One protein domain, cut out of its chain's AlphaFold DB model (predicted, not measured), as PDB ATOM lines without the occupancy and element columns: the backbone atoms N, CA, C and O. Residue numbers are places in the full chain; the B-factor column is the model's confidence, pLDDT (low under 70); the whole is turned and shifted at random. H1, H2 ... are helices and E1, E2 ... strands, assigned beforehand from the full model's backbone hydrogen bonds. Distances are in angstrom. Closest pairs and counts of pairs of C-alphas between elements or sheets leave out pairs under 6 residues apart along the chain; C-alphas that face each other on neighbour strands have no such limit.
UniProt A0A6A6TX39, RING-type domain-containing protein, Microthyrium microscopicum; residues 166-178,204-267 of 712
ATOM      1  N   SER A 166       6.740  -4.375  -6.929       79.81
ATOM      2  CA  SER A 166       5.700  -5.283  -7.434       79.81
ATOM      3  C   SER A 166       4.825  -5.742  -6.272       79.81
ATOM      4  O   SER A 166       5.246  -5.651  -5.111       79.81
ATOM      5  N   ALA A 167       3.628  -6.259  -6.554       79.75
ATOM      6  CA  ALA A 167       2.738  -6.771  -5.509       79.75
ATOM      7  C   ALA A 167       3.424  -7.862  -4.661       79.75
ATOM      8  O   ALA A 167       3.305  -7.858  -3.435       79.75
ATOM      9  N   ARG A 168       4.243  -8.726  -5.286       83.06
ATOM     10  CA  ARG A 168       5.085  -9.719  -4.598       83.06
ATOM     11  C   ARG A 168       6.031  -9.071  -3.592       83.06
ATOM     12  O   ARG A 168       6.096  -9.519  -2.450       83.06
ATOM     13  N   LYS A 169       6.777  -8.038  -4.003       77.00
ATOM     14  CA  LYS A 169       7.753  -7.364  -3.130       77.00
ATOM     15  C   LYS A 169       7.065  -6.726  -1.924       77.00
ATOM     16  O   LYS A 169       7.574  -6.845  -0.815       77.00
ATOM     17  N   VAL A 170       5.898  -6.105  -2.121       77.44
ATOM     18  CA  VAL A 170       5.112  -5.511  -1.025       77.44
ATOM     19  C   VAL A 170       4.636  -6.583  -0.037       77.44
ATOM     20  O   VAL A 170       4.811  -6.412   1.169       77.44
ATOM     21  N   LEU A 171       4.109  -7.709  -0.531       79.56
ATOM     22  CA  LEU A 171       3.668  -8.837   0.303       79.56
ATOM     23  C   LEU A 171       4.827  -9.475   1.085       79.56
ATOM     24  O   LEU A 171       4.698  -9.722   2.281       79.56
ATOM     25  N   MET A 172       5.974  -9.700   0.438       77.88
ATOM     26  CA  MET A 172       7.154 -10.271   1.097       77.88
ATOM     27  C   MET A 172       7.707  -9.351   2.185       77.88
ATOM     28  O   MET A 172       8.026  -9.821   3.272       77.88
ATOM     29  N   LEU A 173       7.791  -8.043   1.927       73.88
ATOM     30  CA  LEU A 173       8.287  -7.082   2.914       73.88
ATOM     31  C   LEU A 173       7.371  -6.987   4.143       73.88
ATOM     32  O   LEU A 173       7.875  -6.856   5.256       73.88
ATOM     33  N   GLN A 174       6.052  -7.112   3.957       73.69
ATOM     34  CA  GLN A 174       5.100  -7.217   5.066       73.69
ATOM     35  C   GLN A 174       5.269  -8.510   5.871       73.69
ATOM     36  O   GLN A 174       5.326  -8.446   7.094       73.69
ATOM     37  N   LEU A 175       5.404  -9.659   5.203       73.88
ATOM     38  CA  LEU A 175       5.575 -10.964   5.857       73.88
ATOM     39  C   LEU A 175       6.930 -11.121   6.573       73.88
ATOM     40  O   LEU A 175       7.032 -11.883   7.523       73.88
ATOM     41  N   ILE A 176       7.974 -10.413   6.130       66.94
ATOM     42  CA  ILE A 176       9.321 -10.453   6.733       66.94
ATOM     43  C   ILE A 176       9.459  -9.429   7.885       66.94
ATOM     44  O   ILE A 176      10.486  -9.364   8.557       66.94
ATOM     45  N   GLY A 177       8.431  -8.610   8.148       59.94
ATOM     46  CA  GLY A 177       8.427  -7.633   9.245       59.94
ATOM     47  C   GLY A 177       9.348  -6.421   9.035       59.94
ATOM     48  O   GLY A 177       9.540  -5.616   9.950       59.94
ATOM     49  N   ALA A 178       9.920  -6.245   7.839       47.75
ATOM     50  CA  ALA A 178      10.775  -5.105   7.517       47.75
ATOM     51  C   ALA A 178       9.912  -3.848   7.298       47.75
ATOM     52  O   ALA A 178       9.066  -3.797   6.408       47.75
ATOM     53  N   ILE A 204      -6.067  -7.170  -2.810       71.75
ATOM     54  CA  ILE A 204      -5.514  -8.540  -2.802       71.75
ATOM     55  C   ILE A 204      -6.470  -9.557  -3.453       71.75
ATOM     56  O   ILE A 204      -6.022 -10.547  -4.015       71.75
ATOM     57  N   VAL A 205      -7.776  -9.271  -3.432       72.50
ATOM     58  CA  VAL A 205      -8.857 -10.137  -3.938       72.50
ATOM     59  C   VAL A 205      -8.812 -10.334  -5.457       72.50
ATOM     60  O   VAL A 205      -9.334 -11.321  -5.967       72.50
ATOM     61  N   SER A 206      -8.217  -9.398  -6.192       71.19
ATOM     62  CA  SER A 206      -8.132  -9.450  -7.652       71.19
ATOM     63  C   SER A 206      -6.781  -9.909  -8.177       71.19
ATOM     64  O   SER A 206      -6.616 -10.086  -9.386       71.19
ATOM     65  N   LEU A 207      -5.810 -10.104  -7.285       75.75
ATOM     66  CA  LEU A 207      -4.518 -10.634  -7.668       75.75
ATOM     67  C   LEU A 207      -4.620 -12.130  -7.937       75.75
ATOM     68  O   LEU A 207      -5.287 -12.888  -7.239       75.75
ATOM     69  N   ASN A 208      -3.864 -12.555  -8.935       75.69
ATOM     70  CA  ASN A 208      -3.539 -13.949  -9.176       75.69
ATOM     71  C   ASN A 208      -2.018 -14.142  -9.191       75.69
ATOM     72  O   ASN A 208      -1.248 -13.178  -9.267       75.69
ATOM     73  N   SER A 209      -1.577 -15.397  -9.164       70.75
ATOM     74  CA  SER A 209      -0.157 -15.771  -9.180       70.75
ATOM     75  C   SER A 209       0.663 -15.187 -10.350       70.75
ATOM     76  O   SER A 209       1.874 -15.023 -10.213       70.75
ATOM     77  N   HIS A 210       0.036 -14.830 -11.479       70.75
ATOM     78  CA  HIS A 210       0.701 -14.231 -12.645       70.75
ATOM     79  C   HIS A 210       0.863 -12.708 -12.531       70.75
ATOM     80  O   HIS A 210       1.833 -12.152 -13.038       70.75
ATOM     81  N   SER A 211      -0.057 -12.039 -11.836       77.44
ATOM     82  CA  SER A 211      -0.050 -10.583 -11.635       77.44
ATOM     83  C   SER A 211       0.918 -10.098 -10.547       77.44
ATOM     84  O   SER A 211       1.235  -8.913 -10.489       77.44
ATOM     85  N   LEU A 212       1.422 -11.005  -9.700       77.06
ATOM     86  CA  LEU A 212       2.282 -10.680  -8.551       77.06
ATOM     87  C   LEU A 212       3.593  -9.973  -8.929       77.06
ATOM     88  O   LEU A 212       4.138  -9.210  -8.130       77.06
ATOM     89  N   ASP A 213       4.101 -10.252 -10.127       78.94
ATOM     90  CA  ASP A 213       5.392  -9.767 -10.620       78.94
ATOM     91  C   ASP A 213       5.280  -8.529 -11.520       78.94
ATOM     92  O   ASP A 213       6.302  -8.001 -11.954       78.94
ATOM     93  N   LEU A 214       4.062  -8.036 -11.773       79.44
ATOM     94  CA  LEU A 214       3.856  -6.799 -12.521       79.44
ATOM     95  C   LEU A 214       4.431  -5.607 -11.744       79.44
ATOM     96  O   LEU A 214       4.288  -5.511 -10.519       79.44
ATOM     97  N   GLY A 215       5.111  -4.718 -12.471       74.94
ATOM     98  CA  GLY A 215       5.667  -3.491 -11.912       74.94
ATOM     99  C   GLY A 215       4.556  -2.563 -11.423       74.94
ATOM    100  O   GLY A 215       3.557  -2.385 -12.110       74.94
ATOM    101  N   LEU A 216       4.749  -1.990 -10.241       71.38
ATOM    102  CA  LEU A 216       3.882  -0.996  -9.624       71.38
ATOM    103  C   LEU A 216       4.632   0.327  -9.510       71.38
ATOM    104  O   LEU A 216       5.790   0.359  -9.068       71.38
ATOM    105  N   GLU A 217       3.946   1.420  -9.824       74.69
ATOM    106  CA  GLU A 217       4.414   2.751  -9.456       74.69
ATOM    107  C   GLU A 217       4.420   2.922  -7.927       74.69
ATOM    108  O   GLU A 217       3.738   2.216  -7.176       74.69
ATOM    109  N   THR A 218       5.185   3.890  -7.421       69.69
ATOM    110  CA  THR A 218       5.311   4.131  -5.972       69.69
ATOM    111  C   THR A 218       3.963   4.435  -5.309       69.69
ATOM    112  O   THR A 218       3.696   3.970  -4.201       69.69
ATOM    113  N   THR A 219       3.091   5.184  -5.986       67.62
ATOM    114  CA  THR A 219       1.739   5.522  -5.510       67.62
ATOM    115  C   THR A 219       0.828   4.293  -5.462       67.62
ATOM    116  O   THR A 219       0.078   4.118  -4.500       67.62
ATOM    117  N   GLU A 220       0.927   3.409  -6.453       72.62
ATOM    118  CA  GLU A 220       0.163   2.164  -6.539       72.62
ATOM    119  C   GLU A 220       0.597   1.155  -5.478       72.62
ATOM    120  O   GLU A 220      -0.246   0.541  -4.825       72.62
ATOM    121  N   ALA A 221       1.904   1.031  -5.239       72.56
ATOM    122  CA  ALA A 221       2.446   0.159  -4.204       72.56
ATOM    123  C   ALA A 221       2.013   0.588  -2.789       72.56
ATOM    124  O   ALA A 221       1.700  -0.263  -1.953       72.56
ATOM    125  N   LEU A 222       1.950   1.900  -2.521       70.38
ATOM    126  CA  LEU A 222       1.447   2.437  -1.251       70.38
ATOM    127  C   LEU A 222      -0.050   2.166  -1.071       70.38
ATOM    128  O   LEU A 222      -0.463   1.702  -0.011       70.38
ATOM    129  N   GLN A 223      -0.854   2.384  -2.114       76.19
ATOM    130  CA  GLN A 223      -2.287   2.078  -2.078       76.19
ATOM    131  C   GLN A 223      -2.544   0.582  -1.884       76.19
ATOM    132  O   GLN A 223      -3.402   0.199  -1.090       76.19
ATOM    133  N   PHE A 224      -1.775  -0.270  -2.561       78.62
ATOM    134  CA  PHE A 224      -1.860  -1.716  -2.401       78.62
ATOM    135  C   PHE A 224      -1.538  -2.151  -0.964       78.62
ATOM    136  O   PHE A 224      -2.287  -2.935  -0.386       78.62
ATOM    137  N   ARG A 225      -0.487  -1.591  -0.349       78.44
ATOM    138  CA  ARG A 225      -0.153  -1.814   1.069       78.44
ATOM    139  C   ARG A 225      -1.291  -1.397   2.002       78.44
ATOM    140  O   ARG A 225      -1.603  -2.117   2.945       78.44
ATOM    141  N   ASP A 226      -1.891  -0.235   1.779       76.50
ATOM    142  CA  ASP A 226      -2.943   0.268   2.665       76.50
ATOM    143  C   ASP A 226      -4.213  -0.588   2.559       76.50
ATOM    144  O   ASP A 226      -4.806  -0.939   3.578       76.50
ATOM    145  N   ASN A 227      -4.563  -1.028   1.347       79.44
ATOM    146  CA  ASN A 227      -5.662  -1.968   1.119       79.44
ATOM    147  C   ASN A 227      -5.376  -3.355   1.712       79.44
ATOM    148  O   ASN A 227      -6.284  -3.993   2.239       79.44
ATOM    149  N   LEU A 228      -4.120  -3.806   1.684       77.88
ATOM    150  CA  LEU A 228      -3.674  -5.034   2.344       77.88
ATOM    151  C   LEU A 228      -3.867  -4.946   3.868       77.88
ATOM    152  O   LEU A 228      -4.486  -5.827   4.459       77.88
ATOM    153  N   ASN A 229      -3.417  -3.852   4.491       77.94
ATOM    154  CA  ASN A 229      -3.590  -3.612   5.927       77.94
ATOM    155  C   ASN A 229      -5.071  -3.547   6.330       77.94
ATOM    156  O   ASN A 229      -5.439  -4.027   7.399       77.94
ATOM    157  N   GLN A 230      -5.923  -2.958   5.485       79.81
ATOM    158  CA  GLN A 230      -7.370  -2.929   5.707       79.81
ATOM    159  C   GLN A 230      -8.006  -4.315   5.555       79.81
ATOM    160  O   GLN A 230      -8.878  -4.669   6.341       79.81
ATOM    161  N   HIS A 231      -7.568  -5.110   4.573       77.75
ATOM    162  CA  HIS A 231      -8.087  -6.460   4.345       77.75
ATOM    163  C   HIS A 231      -7.810  -7.395   5.528       77.75
ATOM    164  O   HIS A 231      -8.677  -8.179   5.904       77.75
ATOM    165  N   PHE A 232      -6.629  -7.277   6.140       74.50
ATOM    166  CA  PHE A 232      -6.245  -8.030   7.334       74.50
ATOM    167  C   PHE A 232      -6.519  -7.263   8.641       74.50
ATOM    168  O   PHE A 232      -5.984  -7.614   9.689       74.50
ATOM    169  N   ALA A 233      -7.351  -6.215   8.631       71.69
ATOM    170  CA  ALA A 233      -7.649  -5.457   9.843       71.69
ATOM    171  C   ALA A 233      -8.309  -6.362  10.906       71.69
ATOM    172  O   ALA A 233      -9.474  -6.740  10.786       71.69
ATOM    173  N   GLY A 234      -7.553  -6.706  11.953       67.56
ATOM    174  CA  GLY A 234      -7.988  -7.597  13.037       67.56
ATOM    175  C   GLY A 234      -7.472  -9.042  12.964       67.56
ATOM    176  O   GLY A 234      -7.805  -9.823  13.852       67.56
ATOM    177  N   GLN A 235      -6.654  -9.401  11.967       70.25
ATOM    178  CA  GLN A 235      -5.958 -10.695  11.855       70.25
ATOM    179  C   GLN A 235      -4.503 -10.475  11.417       70.25
ATOM    180  O   GLN A 235      -4.201  -9.485  10.754       70.25
ATOM    181  N   SER A 236      -3.574 -11.368  11.770       71.75
ATOM    182  CA  SER A 236      -2.218 -11.266  11.222       71.75
ATOM    183  C   SER A 236      -2.228 -11.740   9.770       71.75
ATOM    184  O   SER A 236      -2.839 -12.757   9.446       71.75
ATOM    185  N   ILE A 237      -1.509 -11.053   8.878       75.50
ATOM    186  CA  ILE A 237      -1.293 -11.544   7.504       75.50
ATOM    187  C   ILE A 237      -0.655 -12.946   7.506       75.50
ATOM    188  O   ILE A 237      -0.944 -13.770   6.638       75.50
ATOM    189  N   GLU A 238       0.139 -13.245   8.538       73.56
ATOM    190  CA  GLU A 238       0.769 -14.543   8.781       73.56
ATOM    191  C   GLU A 238      -0.246 -15.654   9.087       73.56
ATOM    192  O   GLU A 238       0.070 -16.831   8.923       73.56
ATOM    193  N   ASP A 239      -1.476 -15.325   9.497       77.50
ATOM    194  CA  ASP A 239      -2.531 -16.317   9.740       77.50
ATOM    195  C   ASP A 239      -3.069 -16.900   8.424       77.50
ATOM    196  O   ASP A 239      -3.558 -18.030   8.390       77.50
ATOM    197  N   SER A 240      -2.928 -16.156   7.320       79.88
ATOM    198  CA  SER A 240      -3.439 -16.527   5.995       79.88
ATOM    199  C   SER A 240      -2.345 -16.852   4.976       79.88
ATOM    200  O   SER A 240      -2.555 -17.697   4.103       79.88
ATOM    201  N   LEU A 241      -1.178 -16.209   5.069       83.88
ATOM    202  CA  LEU A 241      -0.083 -16.327   4.107       83.88
ATOM    203  C   LEU A 241       1.211 -16.805   4.768       83.88
ATOM    204  O   LEU A 241       1.493 -16.512   5.926       83.88
ATOM    205  N   THR A 242       2.025 -17.523   4.001       84.88
ATOM    206  CA  THR A 242       3.392 -17.894   4.373       84.88
ATOM    207  C   THR A 242       4.318 -17.796   3.165       84.88
ATOM    208  O   THR A 242       3.872 -17.818   2.013       84.88
ATOM    209  N   ILE A 243       5.619 -17.686   3.426       84.69
ATOM    210  CA  ILE A 243       6.656 -17.749   2.397       84.69
ATOM    211  C   ILE A 243       7.292 -19.132   2.459       84.69
ATOM    212  O   ILE A 243       7.922 -19.483   3.452       84.69
ATOM    213  N   ASN A 244       7.172 -19.884   1.369       85.62
ATOM    214  CA  ASN A 244       7.853 -21.164   1.203       85.62
ATOM    215  C   ASN A 244       8.905 -21.034   0.100       85.62
ATOM    216  O   ASN A 244       8.687 -20.368  -0.913       85.62
ATOM    217  N   ILE A 245      10.053 -21.684   0.270       85.00
ATOM    218  CA  ILE A 245      11.107 -21.705  -0.748       85.00
ATOM    219  C   ILE A 245      10.879 -22.918  -1.643       85.00
ATOM    220  O   ILE A 245      10.808 -24.047  -1.161       85.00
ATOM    221  N   CYS A 246      10.771 -22.694  -2.953       86.50
ATOM    222  CA  CYS A 246      10.664 -23.805  -3.887       86.50
ATOM    223  C   CYS A 246      11.977 -24.596  -3.922       86.50
ATOM    224  O   CYS A 246      13.040 -24.032  -4.180       86.50
ATOM    225  N   THR A 247      11.919 -25.912  -3.737       91.00
ATOM    226  CA  THR A 247      13.121 -26.757  -3.721       91.00
ATOM    227  C   THR A 247      13.815 -26.872  -5.077       91.00
ATOM    228  O   THR A 247      15.007 -27.172  -5.093       91.00
ATOM    229  N   ILE A 248      13.117 -26.587  -6.182       89.81
ATOM    230  CA  ILE A 248      13.656 -26.634  -7.550       89.81
ATOM    231  C   ILE A 248      14.274 -25.288  -7.939       89.81
ATOM    232  O   ILE A 248      15.487 -25.197  -8.077       89.81
ATOM    233  N   CYS A 249      13.474 -24.220  -8.058       89.00
ATOM    234  CA  CYS A 249      14.001 -22.916  -8.484       89.00
ATOM    235  C   CYS A 249      14.700 -22.120  -7.373       89.00
ATOM    236  O   CYS A 249      15.267 -21.073  -7.659       89.00
ATOM    237  N   LYS A 250      14.633 -22.565  -6.108       87.62
ATOM    238  CA  LYS A 250      15.193 -21.875  -4.926       87.62
ATOM    239  C   LYS A 250      14.656 -20.456  -4.690       87.62
ATOM    240  O   LYS A 250      15.159 -19.736  -3.834       87.62
ATOM    241  N   VAL A 251      13.596 -20.065  -5.398       84.38
ATOM    242  CA  VAL A 251      12.945 -18.759  -5.246       84.38
ATOM    243  C   VAL A 251      11.896 -18.827  -4.123       84.38
ATOM    244  O   VAL A 251      11.123 -19.791  -4.088       84.38
ATOM    245  N   PRO A 252      11.820 -17.820  -3.228       82.25
ATOM    246  CA  PRO A 252      10.727 -17.675  -2.270       82.25
ATOM    247  C   PRO A 252       9.394 -17.407  -2.978       82.25
ATOM    248  O   PRO A 252       9.299 -16.583  -3.893       82.25
ATOM    249  N   LYS A 253       8.345 -18.107  -2.559       87.00
ATOM    250  CA  LYS A 253       7.026 -18.103  -3.194       87.00
ATOM    251  C   LYS A 253       5.935 -17.950  -2.144       87.00
ATOM    252  O   LYS A 253       6.108 -18.362  -0.998       87.00
ATOM    253  N   ILE A 254       4.822 -17.346  -2.544       87.25
ATOM    254  CA  ILE A 254       3.682 -17.113  -1.660       87.25
ATOM    255  C   ILE A 254       2.842 -18.391  -1.603       87.25
ATOM    256  O   ILE A 254       2.421 -18.915  -2.634       87.25
ATOM    257  N   ALA A 255       2.599 -18.885  -0.391       86.81
ATOM    258  CA  ALA A 255       1.710 -20.007  -0.127       86.81
ATOM    259  C   ALA A 255       0.566 -19.562   0.787       86.81
ATOM    260  O   ALA A 255       0.767 -18.766   1.708       86.81
ATOM    261  N   THR A 256      -0.634 -20.089   0.550       87.19
ATOM    262  CA  THR A 256      -1.774 -19.874   1.446       87.19
ATOM    263  C   THR A 256      -1.862 -20.971   2.498       87.19
ATOM    264  O   THR A 256      -1.592 -22.142   2.225       87.19
ATOM    265  N   LYS A 257      -2.228 -20.592   3.726       81.62
ATOM    266  CA  LYS A 257      -2.527 -21.545   4.802       81.62
ATOM    267  C   LYS A 257      -3.930 -22.149   4.608       81.62
ATOM    268  O   LYS A 257      -4.774 -21.511   3.982       81.62
ATOM    269  N   PRO A 258      -4.232 -23.334   5.176       75.75
ATOM    270  CA  PRO A 258      -5.524 -24.010   4.991       75.75
ATOM    271  C   PRO A 258      -6.750 -23.178   5.395       75.75
ATOM    272  O   PRO A 258      -7.821 -23.338   4.821       75.75
ATOM    273  N   ASN A 259      -6.580 -22.268   6.359       71.94
ATOM    274  CA  ASN A 259      -7.640 -21.399   6.875       71.94
ATOM    275  C   ASN A 259      -7.778 -20.079   6.090       71.94
ATOM    276  O   ASN A 259      -8.560 -19.216   6.487       71.94
ATOM    277  N   ALA A 260      -7.011 -19.890   5.009       72.38
ATOM    278  CA  ALA A 260      -7.062 -18.678   4.204       72.38
ATOM    279  C   ALA A 260      -8.409 -18.545   3.474       72.38
ATOM    280  O   ALA A 260      -8.988 -19.521   2.989       72.38
ATOM    281  N   SER A 261      -8.895 -17.310   3.358       75.50
ATOM    282  CA  SER A 261     -10.116 -17.006   2.613       75.50
ATOM    283  C   SER A 261      -9.967 -17.347   1.124       75.50
ATOM    284  O   SER A 261      -8.878 -17.276   0.548       75.50
ATOM    285  N   GLN A 262     -11.082 -17.684   0.461       70.81
ATOM    286  CA  GLN A 262     -11.089 -17.992  -0.979       70.81
ATOM    287  C   GLN A 262     -10.482 -16.867  -1.830       70.81
ATOM    288  O   GLN A 262      -9.825 -17.148  -2.829       70.81
ATOM    289  N   SER A 263     -10.632 -15.611  -1.402       69.88
ATOM    290  CA  SER A 263     -10.048 -14.439  -2.058       69.88
ATOM    291  C   SER A 263      -8.518 -14.409  -2.051       69.88
ATOM    292  O   SER A 263      -7.930 -13.797  -2.932       69.88
ATOM    293  N   VAL A 264      -7.863 -15.058  -1.083       76.62
ATOM    294  CA  VAL A 264      -6.395 -15.078  -0.961       76.62
ATOM    295  C   VAL A 264      -5.801 -16.328  -1.624       76.62
ATOM    296  O   VAL A 264      -4.637 -16.338  -2.014       76.62
ATOM    297  N   ASN A 265      -6.599 -17.373  -1.865       79.25
ATOM    298  CA  ASN A 265      -6.131 -18.583  -2.554       79.25
ATOM    299  C   ASN A 265      -5.721 -18.346  -4.018       79.25
ATOM    300  O   ASN A 265      -4.920 -19.114  -4.547       79.25
ATOM    301  N   ALA A 266      -6.201 -17.276  -4.660       79.69
ATOM    302  CA  ALA A 266      -5.852 -16.934  -6.043       79.69
ATOM    303  C   ALA A 266      -4.359 -16.593  -6.242       79.69
ATOM    304  O   ALA A 266      -3.824 -16.754  -7.342       79.69
ATOM    305  N   ILE A 267      -3.671 -16.163  -5.179       83.31
ATOM    306  CA  ILE A 267      -2.233 -15.857  -5.200       83.31
ATOM    307  C   ILE A 267      -1.357 -17.023  -4.719       83.31
ATOM    308  O   ILE A 267      -0.142 -16.856  -4.621       83.31
TER     309      ILE A 267
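AT A GLANCE: This is residues 166 to 178 and 204 to 267 of the 712 residues of the protein "RING-type domain-containing protein" of Microthyrium microscopicum (UniProt A0A6A6TX39). The long helix H2 and the two-stranded hairpin E1 and E2 stand at opposite sides of this small domain like the arms of a V, with the helix H1 in the middle between them and the tiny helix H3 at the foot. H4, four residues, lies with residues 204 to 209 on one side of this V. The printed part has 77 residues, with four named helices and two named strands in the order H1, H2, H3, E1, E2, H4; the sheet, in the order E1 - E2, is antiparallel, and the class is mixed, helices and strands. The whole is compact, with a radius of gyration of the C-alphas of 12.1 A, and the C-alphas span 34 by 28 by 24 A.

HOW THE PARTS SIT: Begin at the sheet: E1, residues 241 to 245, and E2, residues 252 to 256, form a hairpin, antiparallel at 144 degrees between their directions. Look at N 242 and O 255, 2.9 A apart, and N 253 and O 244, 2.8 A apart, both within hydrogen-bond range. Next find H1, residues 167 to 175, whose closest C-alpha pair with E1 is Leu 175 and Thr 242, 7.4 A apart; H1 and E2 are near each other, with 7 pairs of C-alphas within 10 A. Farther out, H2, residues 218 to 231, touches H1 with residues 221 to 225 alone; the closest C-alphas are those of Val 170 and Arg 225, 6.8 A apart. H1 and H2 run the same way at a steep tilt of 52 degrees. H2 is apart from both strands. H3, residues 237 to 240, is close to H1 but not clearly touching, the closest C-alphas being those of Leu 175 and Glu 238 at 6.7 A. H4, residues 262 to 265, comes closest to E2 at the C-alphas of Thr 256 and Asn 265, 6.1 A apart. In H1 and H2 every O i to N i+4 pair is within hydrogen-bond range; H3 and H4 are too short for such a pair.

IN THESE COORDINATES: Find C-alpha 241 at (-0.083, -16.327, 4.107), where E1 begins; it is 13.3 A long and E2 is 13.2 A. Find C-alpha 167 at (2.738, -6.771, -5.509), from which H1 runs 12.4 A. H2 runs 20.0 A from C-alpha 218 to C-alpha 231 at (-8.087, -6.460, 4.345). H3 is 5.6 A long and H4 5.2 A.

THE WHOLE: The two C-alphas farthest apart are those of Gly 234 and Ile 248, 35.4 A. Residues 179 to 203 are not printed, and C-alphas 178 and 204 are 19.6 A apart across the cut, which falls in the link from H1 to H2. Of the links that are printed whole, H2 to H3, H3 to E1 and E2 to H4 are tight and E1 to E2 is short. Residues 204 to 217 hold no named element. The model's mean pLDDT over the printed part is 77.0, with residues 176 to 178, 218 to 219, 234 and 263 under 70.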